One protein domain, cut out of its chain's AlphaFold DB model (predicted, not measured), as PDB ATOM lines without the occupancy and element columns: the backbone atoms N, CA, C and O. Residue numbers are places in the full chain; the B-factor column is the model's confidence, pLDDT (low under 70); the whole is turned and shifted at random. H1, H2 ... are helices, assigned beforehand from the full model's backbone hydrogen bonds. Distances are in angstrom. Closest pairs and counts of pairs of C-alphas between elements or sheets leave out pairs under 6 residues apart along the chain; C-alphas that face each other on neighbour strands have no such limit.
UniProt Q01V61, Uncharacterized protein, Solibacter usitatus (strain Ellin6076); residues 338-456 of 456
ATOM      1  N   PRO A 338     213.551 184.974 203.494       74.69
ATOM      2  CA  PRO A 338     214.602 185.890 203.889       74.69
ATOM      3  C   PRO A 338     214.996 186.762 202.698       74.69
ATOM      4  O   PRO A 338     214.821 186.389 201.538       74.69
ATOM      5  N   LYS A 339     215.577 187.931 202.993       72.12
ATOM      6  CA  LYS A 339     216.002 188.906 201.975       72.12
ATOM      7  C   LYS A 339     216.819 188.268 200.841       72.12
ATOM      8  O   LYS A 339     216.742 188.747 199.713       72.12
ATOM      9  N   ASN A 340     217.600 187.233 201.158       77.31
ATOM     10  CA  ASN A 340     218.217 186.359 200.175       77.31
ATOM     11  C   ASN A 340     217.498 184.993 200.155       77.31
ATOM     12  O   ASN A 340     217.675 184.226 201.101       77.31
ATOM     13  N   PRO A 341     216.721 184.670 199.109       81.88
ATOM     14  CA  PRO A 341     216.056 183.374 198.987       81.88
ATOM     15  C   PRO A 341     216.982 182.244 198.509       81.88
ATOM     16  O   PRO A 341     216.576 181.081 198.545       81.88
ATOM     17  N   ASP A 342     218.215 182.555 198.094       88.50
ATOM     18  CA  ASP A 342     219.237 181.583 197.690       88.50
ATOM     19  C   ASP A 342     219.913 180.943 198.925       88.50
ATOM     20  O   ASP A 342     221.113 181.103 199.166       88.50
ATOM     21  N   LEU A 343     219.131 180.209 199.726       90.31
ATOM     22  CA  LEU A 343     219.582 179.564 200.973       90.31
ATOM     23  C   LEU A 343     220.696 178.535 200.746       90.31
ATOM     24  O   LEU A 343     221.479 178.250 201.650       90.31
ATOM     25  N   PHE A 344     220.789 177.977 199.535       92.88
ATOM     26  CA  PHE A 344     221.839 177.028 199.175       92.88
ATOM     27  C   PHE A 344     223.249 177.604 199.355       92.88
ATOM     28  O   PHE A 344     224.173 176.830 199.573       92.88
ATOM     29  N   LEU A 345     223.435 178.928 199.288       93.00
ATOM     30  CA  LEU A 345     224.749 179.544 199.496       93.00
ATOM     31  C   LEU A 345     225.232 179.366 200.942       93.00
ATOM     32  O   LEU A 345     226.365 178.938 201.144       93.00
ATOM     33  N   ASP A 346     224.361 179.620 201.924       94.19
ATOM     34  CA  ASP A 346     224.674 179.424 203.345       94.19
ATOM     35  C   ASP A 346     224.938 177.945 203.660       94.19
ATOM     36  O   ASP A 346     225.873 177.636 204.394       94.19
ATOM     37  N   VAL A 347     224.153 177.030 203.075       96.44
ATOM     38  CA  VAL A 347     224.371 175.576 203.218       96.44
ATOM     39  C   VAL A 347     225.745 175.187 202.677       96.44
ATOM     40  O   VAL A 347     226.511 174.521 203.358       96.44
ATOM     41  N   ILE A 348     226.106 175.647 201.477       98.00
ATOM     42  CA  ILE A 348     227.407 175.322 200.879       98.00
ATOM     43  C   ILE A 348     228.554 175.847 201.747       98.00
ATOM     44  O   ILE A 348     229.434 175.077 202.123       98.00
ATOM     45  N   GLU A 349     228.538 177.136 202.092       97.50
ATOM     46  CA  GLU A 349     229.623 177.763 202.852       97.50
ATOM     47  C   GLU A 349     229.818 177.096 204.222       97.50
ATOM     48  O   GLU A 349     230.942 176.798 204.637       97.50
ATOM     49  N   ARG A 350     228.718 176.841 204.933       97.75
ATOM     50  CA  ARG A 350     228.764 176.339 206.309       97.75
ATOM     51  C   ARG A 350     228.983 174.833 206.362       97.75
ATOM     52  O   ARG A 350     229.734 174.391 207.228       97.75
ATOM     53  N   GLY A 351     228.416 174.071 205.429       98.06
ATOM     54  CA  GLY A 351     228.667 172.641 205.260       98.06
ATOM     55  C   GLY A 351     230.125 172.330 204.941       98.06
ATOM     56  O   GLY A 351     230.737 171.490 205.604       98.06
ATOM     57  N   GLU A 352     230.725 173.050 203.986       98.25
ATOM     58  CA  GLU A 352     232.139 172.875 203.627       98.25
ATOM     59  C   GLU A 352     233.053 173.226 204.804       98.25
ATOM     60  O   GLU A 352     233.957 172.457 205.146       98.25
ATOM     61  N   LYS A 353     232.775 174.345 205.486       97.81
ATOM     62  CA  LYS A 353     233.512 174.738 206.690       97.81
ATOM     63  C   LYS A 353     233.386 173.700 207.806       97.81
ATOM     64  O   LYS A 353     234.391 173.353 208.422       97.81
ATOM     65  N   PHE A 354     232.186 173.185 208.058       97.00
ATOM     66  CA  PHE A 354     231.957 172.181 209.094       97.00
ATOM     67  C   PHE A 354     232.737 170.894 208.825       97.00
ATOM     68  O   PHE A 354     233.416 170.399 209.720       97.00
ATOM     69  N   LEU A 355     232.715 170.372 207.593       96.88
ATOM     70  CA  LEU A 355     233.475 169.164 207.248       96.88
ATOM     71  C   LEU A 355     234.994 169.357 207.339       96.88
ATOM     72  O   LEU A 355     235.706 168.378 207.593       96.88
ATOM     73  N   ALA A 356     235.481 170.582 207.122       96.94
ATOM     74  CA  ALA A 356     236.888 170.940 207.281       96.94
ATOM     75  C   ALA A 356     237.296 171.053 208.760       96.94
ATOM     76  O   ALA A 356     238.336 170.522 209.147       96.94
ATOM     77  N   ASP A 357     236.470 171.704 209.583       95.19
ATOM     78  CA  ASP A 357     236.735 171.913 211.011       95.19
ATOM     79  C   ASP A 357     236.490 170.634 211.846       95.19
ATOM     80  O   ASP A 357     237.137 170.432 212.873       95.19
ATOM     81  N   HIS A 358     235.602 169.741 211.387       93.06
ATOM     82  CA  HIS A 358     235.209 168.494 212.060       93.06
ATOM     83  C   HIS A 358     235.495 167.255 211.185       93.06
ATOM     84  O   HIS A 358     234.574 166.532 210.789       93.06
ATOM     85  N   PRO A 359     236.770 166.935 210.879       91.81
ATOM     86  CA  PRO A 359     237.107 165.860 209.946       91.81
ATOM     87  C   PRO A 359     236.620 164.470 210.397       91.81
ATOM     88  O   PRO A 359     236.369 163.611 209.550       91.81
ATOM     89  N   SER A 360     236.438 164.254 211.701       90.19
ATOM     90  CA  SER A 360     235.980 162.991 212.294       90.19
ATOM     91  C   SER A 360     234.496 162.974 212.684       90.19
ATOM     92  O   SER A 360     234.110 162.124 213.479       90.19
ATOM     93  N   THR A 361     233.676 163.917 212.207       90.56
ATOM     94  CA  THR A 361     232.245 163.954 212.556       90.56
ATOM     95  C   THR A 361     231.506 162.691 212.100       90.56
ATOM     96  O   THR A 361     231.678 162.224 210.969       90.56
ATOM     97  N   ASP A 362     230.620 162.183 212.961       91.25
ATOM     98  CA  ASP A 362     229.707 161.076 212.648       91.25
ATOM     99  C   ASP A 362     228.677 161.468 211.564       91.25
ATOM    100  O   ASP A 362     228.070 160.593 210.950       91.25
ATOM    101  N   PHE A 363     228.479 162.769 211.308       92.50
ATOM    102  CA  PHE A 363     227.454 163.296 210.392       92.50
ATOM    103  C   PHE A 363     227.971 163.572 208.977       92.50
ATOM    104  O   PHE A 363     227.317 164.266 208.196       92.50
ATOM    105  N   ARG A 364     229.158 163.056 208.627       95.50
ATOM    106  CA  ARG A 364     229.789 163.309 207.323       95.50
ATOM    107  C   ARG A 364     228.850 162.969 206.166       95.50
ATOM    108  O   ARG A 364     228.711 163.771 205.253       95.50
ATOM    109  N   LYS A 365     228.170 161.822 206.233       95.06
ATOM    110  CA  LYS A 365     227.212 161.378 205.210       95.06
ATOM    111  C   LYS A 365     226.087 162.404 205.018       95.06
ATOM    112  O   LYS A 365     225.819 162.808 203.889       95.06
ATOM    113  N   GLU A 366     225.442 162.829 206.102       93.81
ATOM    114  CA  GLU A 366     224.331 163.776 206.051       93.81
ATOM    115  C   GLU A 366     224.771 165.134 205.497       93.81
ATOM    116  O   GLU A 366     224.083 165.686 204.641       93.81
ATOM    117  N   VAL A 367     225.917 165.660 205.938       96.25
ATOM    118  CA  VAL A 367     226.420 166.959 205.463       96.25
ATOM    119  C   VAL A 367     226.844 166.881 203.994       96.25
ATOM    120  O   VAL A 367     226.446 167.737 203.209       96.25
ATOM    121  N   THR A 368     227.548 165.822 203.573       97.88
ATOM    122  CA  THR A 368     227.894 165.600 202.156       97.88
ATOM    123  C   THR A 368     226.643 165.537 201.272       97.88
ATOM    124  O   THR A 368     226.619 166.125 200.190       97.88
ATOM    125  N   TYR A 369     225.570 164.884 201.727       96.38
ATOM    126  CA  TYR A 369     224.304 164.864 200.993       96.38
ATOM    127  C   TYR A 369     223.659 166.259 200.895       96.38
ATOM    128  O   TYR A 369     223.225 166.657 199.813       96.38
ATOM    129  N   LEU A 370     223.630 167.036 201.983       96.06
ATOM    130  CA  LEU A 370     223.064 168.394 201.973       96.06
ATOM    131  C   LEU A 370     223.872 169.343 201.074       96.06
ATOM    132  O   LEU A 370     223.273 170.117 200.326       96.06
ATOM    133  N   LEU A 371     225.203 169.210 201.046       98.25
ATOM    134  CA  LEU A 371     226.080 169.920 200.111       98.25
ATOM    135  C   LEU A 371     225.770 169.579 198.648       98.25
ATOM    136  O   LEU A 371     225.729 170.479 197.799       98.25
ATOM    137  N   ALA A 372     225.517 168.303 198.344       98.12
ATOM    138  CA  ALA A 372     225.119 167.875 197.007       98.12
ATOM    139  C   ALA A 372     223.780 168.511 196.594       98.12
ATOM    140  O   ALA A 372     223.688 169.133 195.534       98.12
ATOM    141  N   VAL A 373     222.771 168.442 197.470       95.50
ATOM    142  CA  VAL A 373     221.429 168.998 197.232       95.50
ATOM    143  C   VAL A 373     221.442 170.529 197.131       95.50
ATOM    144  O   VAL A 373     220.684 171.098 196.341       95.50
ATOM    145  N   ALA A 374     222.291 171.222 197.889       95.94
ATOM    146  CA  ALA A 374     222.447 172.675 197.806       95.94
ATOM    147  C   ALA A 374     223.088 173.110 196.486       95.94
ATOM    148  O   ALA A 374     222.553 173.978 195.794       95.94
ATOM    149  N   ASN A 375     224.172 172.452 196.076       98.12
ATOM    150  CA  ASN A 375     224.792 172.708 194.777       98.12
ATOM    151  C   ASN A 375     223.852 172.363 193.608       98.12
ATOM    152  O   ASN A 375     223.810 173.080 192.608       98.12
ATOM    153  N   GLU A 376     223.051 171.307 193.738       96.06
ATOM    154  CA  GLU A 376     222.010 170.986 192.765       96.06
ATOM    155  C   GLU A 376     220.892 172.031 192.756       96.06
ATOM    156  O   GLU A 376     220.479 172.445 191.678       96.06
ATOM    157  N   SER A 377     220.432 172.506 193.919       93.62
ATOM    158  CA  SER A 377     219.436 173.586 194.010       93.62
ATOM    159  C   SER A 377     219.922 174.822 193.255       93.62
ATOM    160  O   SER A 377     219.175 175.394 192.466       93.62
ATOM    161  N   TRP A 378     221.201 175.176 193.403       95.12
ATOM    162  CA  TRP A 378     221.817 176.273 192.663       95.12
ATOM    163  C   TRP A 378     221.790 176.048 191.140       95.12
ATOM    164  O   TRP A 378     221.318 176.906 190.385       95.12
ATOM    165  N   TRP A 379     222.249 174.879 190.678       95.69
ATOM    166  CA  TRP A 379     222.186 174.499 189.262       95.69
ATOM    167  C   TRP A 379     220.751 174.582 188.726       95.69
ATOM    168  O   TRP A 379     220.488 175.218 187.705       95.69
ATOM    169  N   SER A 380     219.816 173.976 189.441       92.56
ATOM    170  CA  SER A 380     218.424 173.821 189.047       92.56
ATOM    171  C   SER A 380     217.711 175.184 188.990       92.56
ATOM    172  O   SER A 380     217.075 175.492 187.986       92.56
ATOM    173  N   THR A 381     217.918 176.072 189.973       91.00
ATOM    174  CA  THR A 381     217.398 177.456 189.962       91.00
ATOM    175  C   THR A 381     217.914 178.261 188.764       91.00
ATOM    176  O   THR A 381     217.165 179.016 188.148       91.00
ATOM    177  N   SER A 382     219.177 178.079 188.364       91.81
ATOM    178  CA  SER A 382     219.727 178.763 187.182       91.81
ATOM    179  C   SER A 382     219.174 178.252 185.839       91.81
ATOM    180  O   SER A 382     219.234 178.967 184.832       91.81
ATOM    181  N   ASN A 383     218.608 177.039 185.826       91.06
ATOM    182  CA  ASN A 383     218.021 176.395 184.648       91.06
ATOM    183  C   ASN A 383     216.491 176.449 184.614       91.06
ATOM    184  O   ASN A 383     215.904 175.994 183.633       91.06
ATOM    185  N   ALA A 384     215.865 177.071 185.619       87.56
ATOM    186  CA  ALA A 384     214.430 177.307 185.645       87.56
ATOM    187  C   ALA A 384     213.939 177.971 184.346       87.56
ATOM    188  O   ALA A 384     214.683 178.703 183.669       87.56
ATOM    189  N   ALA A 385     212.672 177.734 184.003       84.81
ATOM    190  CA  ALA A 385     212.047 178.368 182.850       84.81
ATOM    191  C   ALA A 385     212.124 179.901 182.975       84.81
ATOM    192  O   ALA A 385     212.165 180.461 184.072       84.81
ATOM    193  N   ARG A 386     212.197 180.609 181.842       82.94
ATOM    194  CA  ARG A 386     212.338 182.081 181.851       82.94
ATOM    195  C   ARG A 386     211.115 182.779 182.443       82.94
ATOM    196  O   ARG A 386     211.243 183.880 182.961       82.94
ATOM    197  N   ASP A 387     209.965 182.141 182.321       81.94
ATOM    198  CA  ASP A 387     208.661 182.554 182.814       81.94
ATOM    199  C   ASP A 387     208.275 181.848 184.120       81.94
ATOM    200  O   ASP A 387     207.139 181.995 184.556       81.94
ATOM    201  N   ASP A 388     209.199 181.118 184.762       81.62
ATOM    202  CA  ASP A 388     208.957 180.505 186.070       81.62
ATOM    203  C   ASP A 388     208.640 181.611 187.094       81.62
ATOM    204  O   ASP A 388     209.537 182.403 187.424       81.62
ATOM    205  N   PRO A 389     207.384 181.698 187.579       76.94
ATOM    206  CA  PRO A 389     206.958 182.784 188.446       76.94
ATOM    207  C   PRO A 389     207.520 182.637 189.862       76.94
ATOM    208  O   PRO A 389     207.564 183.621 190.586       76.94
ATOM    209  N   TRP A 390     207.979 181.451 190.262       76.81
ATOM    210  CA  TRP A 390     208.519 181.205 191.598       76.81
ATOM    211  C   TRP A 390     209.997 181.572 191.683       76.81
ATOM    212  O   TRP A 390     210.457 182.055 192.714       76.81
ATOM    213  N   VAL A 391     210.741 181.375 190.591       82.12
ATOM    214  CA  VAL A 391     212.179 181.688 190.522       82.12
ATOM    215  C   VAL A 391     212.449 183.123 190.067       82.12
ATOM    216  O   VAL A 391     213.420 183.735 190.512       82.12
ATOM    217  N   ASN A 392     211.629 183.666 189.163       80.12
ATOM    218  CA  ASN A 392     211.884 184.972 188.543       80.12
ATOM    219  C   ASN A 392     210.965 186.093 189.052       80.12
ATOM    220  O   ASN A 392     211.006 187.193 188.494       80.12
ATOM    221  N   ALA A 393     210.133 185.843 190.072       72.81
ATOM    222  CA  ALA A 393     209.286 186.882 190.653       72.81
ATOM    223  C   ALA A 393     210.118 188.088 191.136       72.81
ATOM    224  O   ALA A 393     211.194 187.920 191.721       72.81
ATOM    225  N   PRO A 394     209.625 189.325 190.936       66.44
ATOM    226  CA  PRO A 394     210.201 190.501 191.574       66.44
ATOM    227  C   PRO A 394     210.327 190.308 193.099       66.44
ATOM    228  O   PRO A 394     209.436 189.711 193.702       66.44
ATOM    229  N   PRO A 395     211.384 190.843 193.741       63.66
ATOM    230  CA  PRO A 395     212.301 191.856 193.211       63.66
ATOM    231  C   PRO A 395     213.593 191.328 192.554       63.66
ATOM    232  O   PRO A 395     214.431 192.144 192.166       63.66
ATOM    233  N   TYR A 396     213.788 190.013 192.392       66.69
ATOM    234  CA  TYR A 396     215.096 189.462 192.012       66.69
ATOM    235  C   TYR A 396     215.017 188.402 190.894       66.69
ATOM    236  O   TYR A 396     214.397 187.357 191.068       66.69
ATOM    237  N   PRO A 397     215.707 188.595 189.750       72.81
ATOM    238  CA  PRO A 397     215.789 187.576 188.703       72.81
ATOM    239  C   PRO A 397     216.840 186.503 189.053       72.81
ATOM    240  O   PRO A 397     217.925 186.471 188.458       72.81
ATOM    241  N   HIS A 398     216.542 185.623 190.017       81.94
ATOM    242  CA  HIS A 398     217.497 184.643 190.572       81.94
ATOM    243  C   HIS A 398     218.121 183.736 189.519       81.94
ATOM    244  O   HIS A 398     219.322 183.469 189.566       81.94
ATOM    245  N   ARG A 399     217.358 183.330 188.501       84.88
ATOM    246  CA  ARG A 399     217.883 182.553 187.370       84.88
ATOM    247  C   ARG A 399     219.109 183.217 186.735       84.88
ATOM    248  O   ARG A 399     220.135 182.577 186.522       84.88
ATOM    249  N   ALA A 400     219.001 184.510 186.422       84.31
ATOM    250  CA  ALA A 400     220.061 185.262 185.753       84.31
ATOM    251  C   ALA A 400     221.259 185.520 186.679       84.31
ATOM    252  O   ALA A 400     222.402 185.461 186.225       84.31
ATOM    253  N   GLN A 401     221.005 185.772 187.966       85.31
ATOM    254  CA  GLN A 401     222.056 185.973 188.967       85.31
ATOM    255  C   GLN A 401     222.876 184.691 189.177       85.31
ATOM    256  O   GLN A 401     224.107 184.724 189.153       85.31
ATOM    257  N   ASN A 402     222.194 183.547 189.265       87.12
ATOM    258  CA  ASN A 402     222.799 182.247 189.535       87.12
ATOM    259  C   ASN A 402     223.495 181.609 188.320       87.12
ATOM    260  O   ASN A 402     224.364 180.752 188.483       87.12
ATOM    261  N   ALA A 403     223.183 182.046 187.095       87.06
ATOM    262  CA  ALA A 403     223.721 181.459 185.866       87.06
ATOM    263  C   ALA A 403     225.260 181.438 185.799       87.06
ATOM    264  O   ALA A 403     225.828 180.491 185.255       87.06
ATOM    265  N   ARG A 404     225.950 182.435 186.372       85.50
ATOM    266  CA  ARG A 404     227.418 182.578 186.260       85.50
ATOM    267  C   ARG A 404     228.206 181.438 186.906       85.50
ATOM    268  O   ARG A 404     229.264 181.081 186.402       85.50
ATOM    269  N   GLN A 405     227.710 180.891 188.014       87.38
ATOM    270  CA  GLN A 405     228.385 179.843 188.795       87.38
ATOM    271  C   GLN A 405     227.662 178.489 188.712       87.38
ATOM    272  O   GLN A 405     228.124 177.504 189.285       87.38
ATOM    273  N   SER A 406     226.574 178.427 187.942       89.25
ATOM    274  CA  SER A 406     225.726 177.246 187.781       89.25
ATOM    275  C   SER A 406     226.491 175.987 187.364       89.25
ATOM    276  O   SER A 406     226.325 174.941 187.981       89.25
ATOM    277  N   GLU A 407     227.373 176.075 186.365       96.25
ATOM    278  CA  GLU A 407     228.138 174.916 185.889       96.25
ATOM    279  C   GLU A 407     229.103 174.391 186.963       96.25
ATOM    280  O   GLU A 407     229.239 173.180 187.133       96.25
ATOM    281  N   ALA A 408     229.730 175.284 187.737       97.00
ATOM    282  CA  ALA A 408     230.578 174.885 188.858       97.00
ATOM    283  C   ALA A 408     229.753 174.209 189.964       97.00
ATOM    284  O   ALA A 408     230.169 173.180 190.495       97.00
ATOM    285  N   ALA A 409     228.562 174.737 190.266       97.56
ATOM    286  CA  ALA A 409     227.636 174.116 191.207       97.56
ATOM    287  C   ALA A 409     227.195 172.722 190.729       97.56
ATOM    288  O   ALA A 409     227.263 171.767 191.494       97.56
ATOM    289  N   ARG A 410     226.866 172.552 189.443       98.25
ATOM    290  CA  ARG A 410     226.533 171.244 188.849       98.25
ATOM    291  C   ARG A 410     227.645 170.216 189.057       98.25
ATOM    292  O   ARG A 410     227.379 169.096 189.483       98.25
ATOM    293  N   LEU A 411     228.891 170.597 188.774       98.50
ATOM    294  CA  LEU A 411     230.047 169.715 188.944       98.50
ATOM    295  C   LEU A 411     230.300 169.373 190.420       98.50
ATOM    296  O   LEU A 411     230.589 168.219 190.728       98.50
ATOM    297  N   ARG A 412     230.132 170.333 191.339       98.56
ATOM    298  CA  ARG A 412     230.217 170.072 192.787       98.56
ATOM    299  C   ARG A 412     229.095 169.167 193.289       98.56
ATOM    300  O   ARG A 412     229.362 168.286 194.096       98.56
ATOM    301  N   ALA A 413     227.870 169.327 192.790       98.56
ATOM    302  CA  ALA A 413     226.765 168.432 193.124       98.56
ATOM    303  C   ALA A 413     227.096 166.984 192.730       98.56
ATOM    304  O   ALA A 413     226.986 166.086 193.560       98.56
ATOM    305  N   ILE A 414     227.578 166.766 191.497       98.50
ATOM    306  CA  ILE A 414     228.035 165.444 191.036       98.50
ATOM    307  C   ILE A 414     229.154 164.914 191.939       98.50
ATOM    308  O   ILE A 414     229.091 163.765 192.367       98.50
ATOM    309  N   HIS A 415     230.144 165.747 192.271       98.56
ATOM    310  CA  HIS A 415     231.252 165.363 193.145       98.56
ATOM    311  C   HIS A 415     230.774 164.877 194.521       98.56
ATOM    312  O   HIS A 415     231.132 163.773 194.935       98.56
ATOM    313  N   TYR A 416     229.934 165.656 195.207       98.62
ATOM    314  CA  TYR A 416     229.414 165.290 196.525       98.62
ATOM    315  C   TYR A 416     228.494 164.066 196.466       98.62
ATOM    316  O   TYR A 416     228.583 163.193 197.329       98.62
ATOM    317  N   TYR A 417     227.674 163.925 195.418       98.12
ATOM    318  CA  TYR A 417     226.899 162.702 195.212       98.12
ATOM    319  C   TYR A 417     227.800 161.476 195.008       98.12
ATOM    320  O   TYR A 417     227.568 160.442 195.624       98.12
ATOM    321  N   GLN A 418     228.869 161.576 194.217       98.00
ATOM    322  CA  GLN A 418     229.835 160.485 194.041       98.00
ATOM    323  C   GLN A 418     230.632 160.176 195.318       98.00
ATOM    324  O   GLN A 418     231.041 159.036 195.539       98.00
ATOM    325  N   GLU A 419     230.894 161.171 196.167       97.69
ATOM    326  CA  GLU A 419     231.469 160.950 197.497       97.69
ATOM    327  C   GLU A 419     230.511 160.180 198.400       97.69
ATOM    328  O   GLU A 419     230.906 159.183 199.002       97.69
ATOM    329  N   LEU A 420     229.242 160.570 198.419       96.44
ATOM    330  CA  LEU A 420     228.200 159.887 199.171       96.44
ATOM    331  C   LEU A 420     228.046 158.413 198.762       96.44
ATOM    332  O   LEU A 420     227.960 157.554 199.636       96.44
ATOM    333  N   LEU A 421     228.095 158.107 197.460       96.88
ATOM    334  CA  LEU A 421     228.061 156.723 196.965       96.88
ATOM    335  C   LEU A 421     229.236 155.875 197.471       96.88
ATOM    336  O   LEU A 421     229.090 154.668 197.641       96.88
ATOM    337  N   ARG A 422     230.397 156.490 197.729       97.31
ATOM    338  CA  ARG A 422     231.557 155.808 198.327       97.31
ATOM    339  C   ARG A 422     231.430 155.680 199.844       97.31
ATOM    340  O   ARG A 422     231.858 154.675 200.400       97.31
ATOM    341  N   LEU A 423     230.879 156.699 200.503       96.00
ATOM    342  CA  LEU A 423     230.742 156.762 201.960       96.00
ATOM    343  C   LEU A 423     229.667 155.809 202.495       96.00
ATOM    344  O   LEU A 423     229.874 155.180 203.528       96.00
ATOM    345  N   ALA A 424     228.515 155.732 201.826       95.06
ATOM    346  CA  ALA A 424     227.349 155.007 202.319       95.06
ATOM    347  C   ALA A 424     226.497 154.442 201.159       95.06
ATOM    348  O   ALA A 424     225.369 154.890 200.966       95.06
ATOM    349  N   PRO A 425     227.006 153.463 200.384       95.12
ATOM    350  CA  PRO A 425     226.375 152.993 199.140       95.12
ATOM    351  C   PRO A 425     224.943 152.459 199.307       95.12
ATOM    352  O   PRO A 425     224.135 152.586 198.391       95.12
ATOM    353  N   ASP A 426     224.619 151.905 200.476       92.50
ATOM    354  CA  ASP A 426     223.313 151.296 200.760       92.50
ATOM    355  C   ASP A 426     222.326 152.262 201.443       92.50
ATOM    356  O   ASP A 426     221.248 151.858 201.885       92.50
ATOM    357  N   SER A 427     222.690 153.542 201.579       91.12
ATOM    358  CA  SER A 427     221.864 154.521 202.283       91.12
ATOM    359  C   SER A 427     220.735 155.085 201.405       91.12
ATOM    360  O   SER A 427     220.831 155.096 200.171       91.12
ATOM    361  N   PRO A 428     219.654 155.617 202.009       90.62
ATOM    362  CA  PRO A 428     218.620 156.314 201.251       90.62
ATOM    363  C   PRO A 428     219.154 157.524 200.464       90.62
ATOM    364  O   PRO A 428     218.699 157.795 199.352       90.62
ATOM    365  N   GLU A 429     220.145 158.235 201.010       92.19
ATOM    366  CA  GLU A 429     220.835 159.333 200.333       92.19
ATOM    367  C   GLU A 429     221.586 158.836 199.086       92.19
ATOM    368  O   GLU A 429     221.505 159.477 198.037       92.19
ATOM    369  N   ALA A 430     222.265 157.685 199.153       93.94
ATOM    370  CA  ALA A 430     222.926 157.080 197.995       93.94
ATOM    371  C   ALA A 430     221.925 156.651 196.910       93.94
ATOM    372  O   ALA A 430     222.152 156.894 195.722       93.94
ATOM    373  N   ALA A 431     220.771 156.099 197.300       92.75
ATOM    374  CA  ALA A 431     219.693 155.810 196.356       92.75
ATOM    375  C   ALA A 431     219.193 157.083 195.646       92.75
ATOM    376  O   ALA A 431     218.948 157.054 194.438       92.75
ATOM    377  N   SER A 432     219.091 158.208 196.367       92.06
ATOM    378  CA  SER A 432     218.753 159.504 195.768       92.06
ATOM    379  C   SER A 432     219.852 160.002 194.819       92.06
ATOM    380  O   SER A 432     219.573 160.403 193.687       92.06
ATOM    381  N   ALA A 433     221.117 159.897 195.226       94.56
ATOM    382  CA  ALA A 433     222.268 160.292 194.419       94.56
ATOM    383  C   ALA A 433     222.300 159.577 193.056       94.56
ATOM    384  O   ALA A 433     222.430 160.233 192.019       94.56
ATOM    385  N   LEU A 434     222.094 158.254 193.037       94.19
ATOM    386  CA  LEU A 434     222.043 157.452 191.804       94.19
ATOM    387  C   LEU A 434     220.936 157.896 190.838       94.19
ATOM    388  O   LEU A 434     221.074 157.741 189.623       94.19
ATOM    389  N   ARG A 435     219.840 158.453 191.359       91.25
ATOM    390  CA  ARG A 435     218.747 158.986 190.542       91.25
ATOM    391  C   ARG A 435     219.076 160.345 189.933       91.25
ATOM    392  O   ARG A 435     218.678 160.631 188.805       91.25
ATOM    393  N   ARG A 436     219.818 161.175 190.665       92.12
ATOM    394  CA  ARG A 436     220.081 162.577 190.317       92.12
ATOM    395  C   ARG A 436     221.296 162.760 189.410       92.12
ATOM    396  O   ARG A 436     221.234 163.573 188.486       92.12
ATOM    397  N   ILE A 437     222.370 161.991 189.619       96.25
ATOM    398  CA  ILE A 437     223.622 162.107 188.845       96.25
ATOM    399  C   ILE A 437     223.371 162.093 187.326       96.25
ATOM    400  O   ILE A 437     223.822 163.032 186.666       96.25
ATOM    401  N   PRO A 438     222.601 161.149 186.744       95.75
ATOM    402  CA  PRO A 438     222.415 161.112 185.294       95.75
ATOM    403  C   PRO A 438     221.766 162.379 184.726       95.75
ATOM    404  O   PRO A 438     222.105 162.824 183.629       95.75
ATOM    405  N   ARG A 439     220.849 163.003 185.475       94.50
ATOM    406  CA  ARG A 439     220.214 164.264 185.069       94.50
ATOM    407  C   ARG A 439     221.213 165.418 185.083       94.50
ATOM    408  O   ARG A 439     221.230 166.220 184.149       94.50
ATOM    409  N   LEU A 440     222.063 165.476 186.108       96.31
ATOM    410  CA  LEU A 440     223.128 166.472 186.223       96.31
ATOM    411  C   LEU A 440     224.178 166.303 185.121       96.31
ATOM    412  O   LEU A 440     224.609 167.296 184.534       96.31
ATOM    413  N   GLU A 441     224.571 165.073 184.791       97.19
ATOM    414  CA  GLU A 441     225.508 164.776 183.698       97.19
ATOM    415  C   GLU A 441     224.955 165.206 182.335       97.19
ATOM    416  O   GLU A 441     225.677 165.805 181.536       97.19
ATOM    417  N   LEU A 442     223.651 165.010 182.114       95.62
ATOM    418  CA  LEU A 442     222.932 165.459 180.918       95.62
ATOM    419  C   LEU A 442     222.580 166.955 180.922       95.62
ATOM    420  O   LEU A 442     221.940 167.424 179.980       95.62
ATOM    421  N   LYS A 443     222.988 167.710 181.951       95.56
ATOM    422  CA  LYS A 443     222.693 169.146 182.106       95.56
ATOM    423  C   LYS A 443     221.192 169.461 182.061       95.56
ATOM    424  O   LYS A 443     220.780 170.481 181.512       95.56
ATOM    425  N   LEU A 444     220.374 168.586 182.638       92.38
ATOM    426  CA  LEU A 444     218.933 168.788 182.750       92.38
ATOM    427  C   LEU A 444     218.604 169.609 184.001       92.38
ATOM    428  O   LEU A 444     219.306 169.516 185.013       92.38
ATOM    429  N   ASP A 445     217.514 170.378 183.955       90.62
ATOM    430  CA  ASP A 445     216.921 170.919 185.177       90.62
ATOM    431  C   ASP A 445     216.320 169.757 185.990       90.62
ATOM    432  O   ASP A 445     215.568 168.914 185.489       90.62
ATOM    433  N   THR A 446     216.710 169.678 187.253       89.31
ATOM    434  CA  THR A 446     216.302 168.643 188.203       89.31
ATOM    435  C   THR A 446     215.024 168.996 188.965       89.31
ATOM    436  O   THR A 446     214.523 168.154 189.696       89.31
ATOM    437  N   GLY A 447     214.503 170.223 188.839       86.56
ATOM    438  CA  GLY A 447     213.364 170.705 189.638       86.56
ATOM    439  C   GLY A 447     213.654 170.817 191.146       86.56
ATOM    440  O   GLY A 447     212.755 171.091 191.943       86.56
ATOM    441  N   GLN A 448     214.907 170.614 191.563       89.00
ATOM    442  CA  GLN A 448     215.336 170.682 192.955       89.00
ATOM    443  C   GLN A 448     215.344 172.140 193.421       89.00
ATOM    444  O   GLN A 448     215.984 172.995 192.811       89.00
ATOM    445  N   ARG A 449     214.617 172.430 194.498       86.69
ATOM    446  CA  ARG A 449     214.491 173.773 195.086       86.69
ATOM    447  C   ARG A 449     214.485 173.731 196.616       86.69
ATOM    448  O   ARG A 449     214.042 174.686 197.237       86.69
ATOM    449  N   ARG A 450     214.960 172.645 197.242       86.19
ATOM    450  CA  ARG A 450     214.954 172.468 198.707       86.19
ATOM    451  C   ARG A 450     215.513 173.681 199.453       86.19
ATOM    452  O   ARG A 450     214.973 174.063 200.482       86.19
ATOM    453  N   PHE A 451     216.585 174.268 198.927       88.50
ATOM    454  CA  PHE A 451     217.253 175.431 199.512       88.50
ATOM    455  C   PHE A 451     217.048 176.704 198.686       88.50
ATOM    456  O   PHE A 451     217.922 177.564 198.623       88.50
ATOM    457  N   PHE A 452     215.901 176.803 198.022       87.19
ATOM    458  CA  PHE A 452     215.448 178.019 197.365       87.19
ATOM    459  C   PHE A 452     214.092 178.406 197.948       87.19
ATOM    460  O   PHE A 452     213.130 177.643 197.861       87.19
ATOM    461  N   CYS A 453     214.021 179.583 198.564       80.00
ATOM    462  CA  CYS A 453     212.771 180.085 199.110       80.00
ATOM    463  C   CYS A 453     211.990 180.835 198.029       80.00
ATOM    464  O   CYS A 453     212.447 181.857 197.528       80.00
ATOM    465  N   SER A 454     210.796 180.361 197.692       67.81
ATOM    466  CA  SER A 454     209.847 181.109 196.867       67.81
ATOM    467  C   SER A 454     208.727 181.655 197.748       67.81
ATOM    468  O   SER A 454     208.179 180.914 198.565       67.81
ATOM    469  N   TYR A 455     208.384 182.935 197.577       53.38
ATOM    470  CA  TYR A 455     207.222 183.550 198.229       53.38
ATOM    471  C   TYR A 455     205.970 182.709 197.946       53.38
ATOM    472  O   TYR A 455     205.751 182.353 196.790       53.38
ATOM    473  N   CYS A 456     205.208 182.360 198.986       43.56
ATOM    474  CA  CYS A 456     203.923 181.661 198.868       43.56
ATOM    475  C   CYS A 456     202.765 182.649 198.744       43.56
ATOM    476  O   CYS A 456     202.809 183.685 199.445       43.56
TER     477      CYS A 456
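Overview. This is residues 338 to 456 of the 456 residues of an uncharacterized protein of Solibacter usitatus (strain Ellin6076) (UniProt Q01V61). What shape? H2, H4 and H5 form an up-and-down bundle; H1 and H3 pack on H2. What parts? The printed part has 119 residues with helices H1 to H5: all helix, compact, radius of gyration of the C-alphas 14.3 A, spans 43 by 30 by 26 A.

Arrangement. What touches what? H2, residues 364 to 383, touches H4, residues 406 to 423, closest at C-alphas Ala 372 and Ala 413, 4.3 A. H2 also touches H1, residues 344 to 357, and, with residues 378 to 383 alone, H3, residues 398 to 402. What else? H5, residues 428 to 441, forms a hairpin with H4. In H1 to H4 every O i to N i+4 pair is within hydrogen-bond range; in H5, 8 of 10 are.

Along the chain. Where is H2? C-alpha 364 is at (229.789, 163.309, 207.323), C-alpha 383 at (218.021, 176.395, 184.648). How long? H2 measures 28.7 A between them.

Size, cuts and confidence. Any cut? The printed part has none. Low confidence? Residues 394 to 396 and 454 to 456 are under 70.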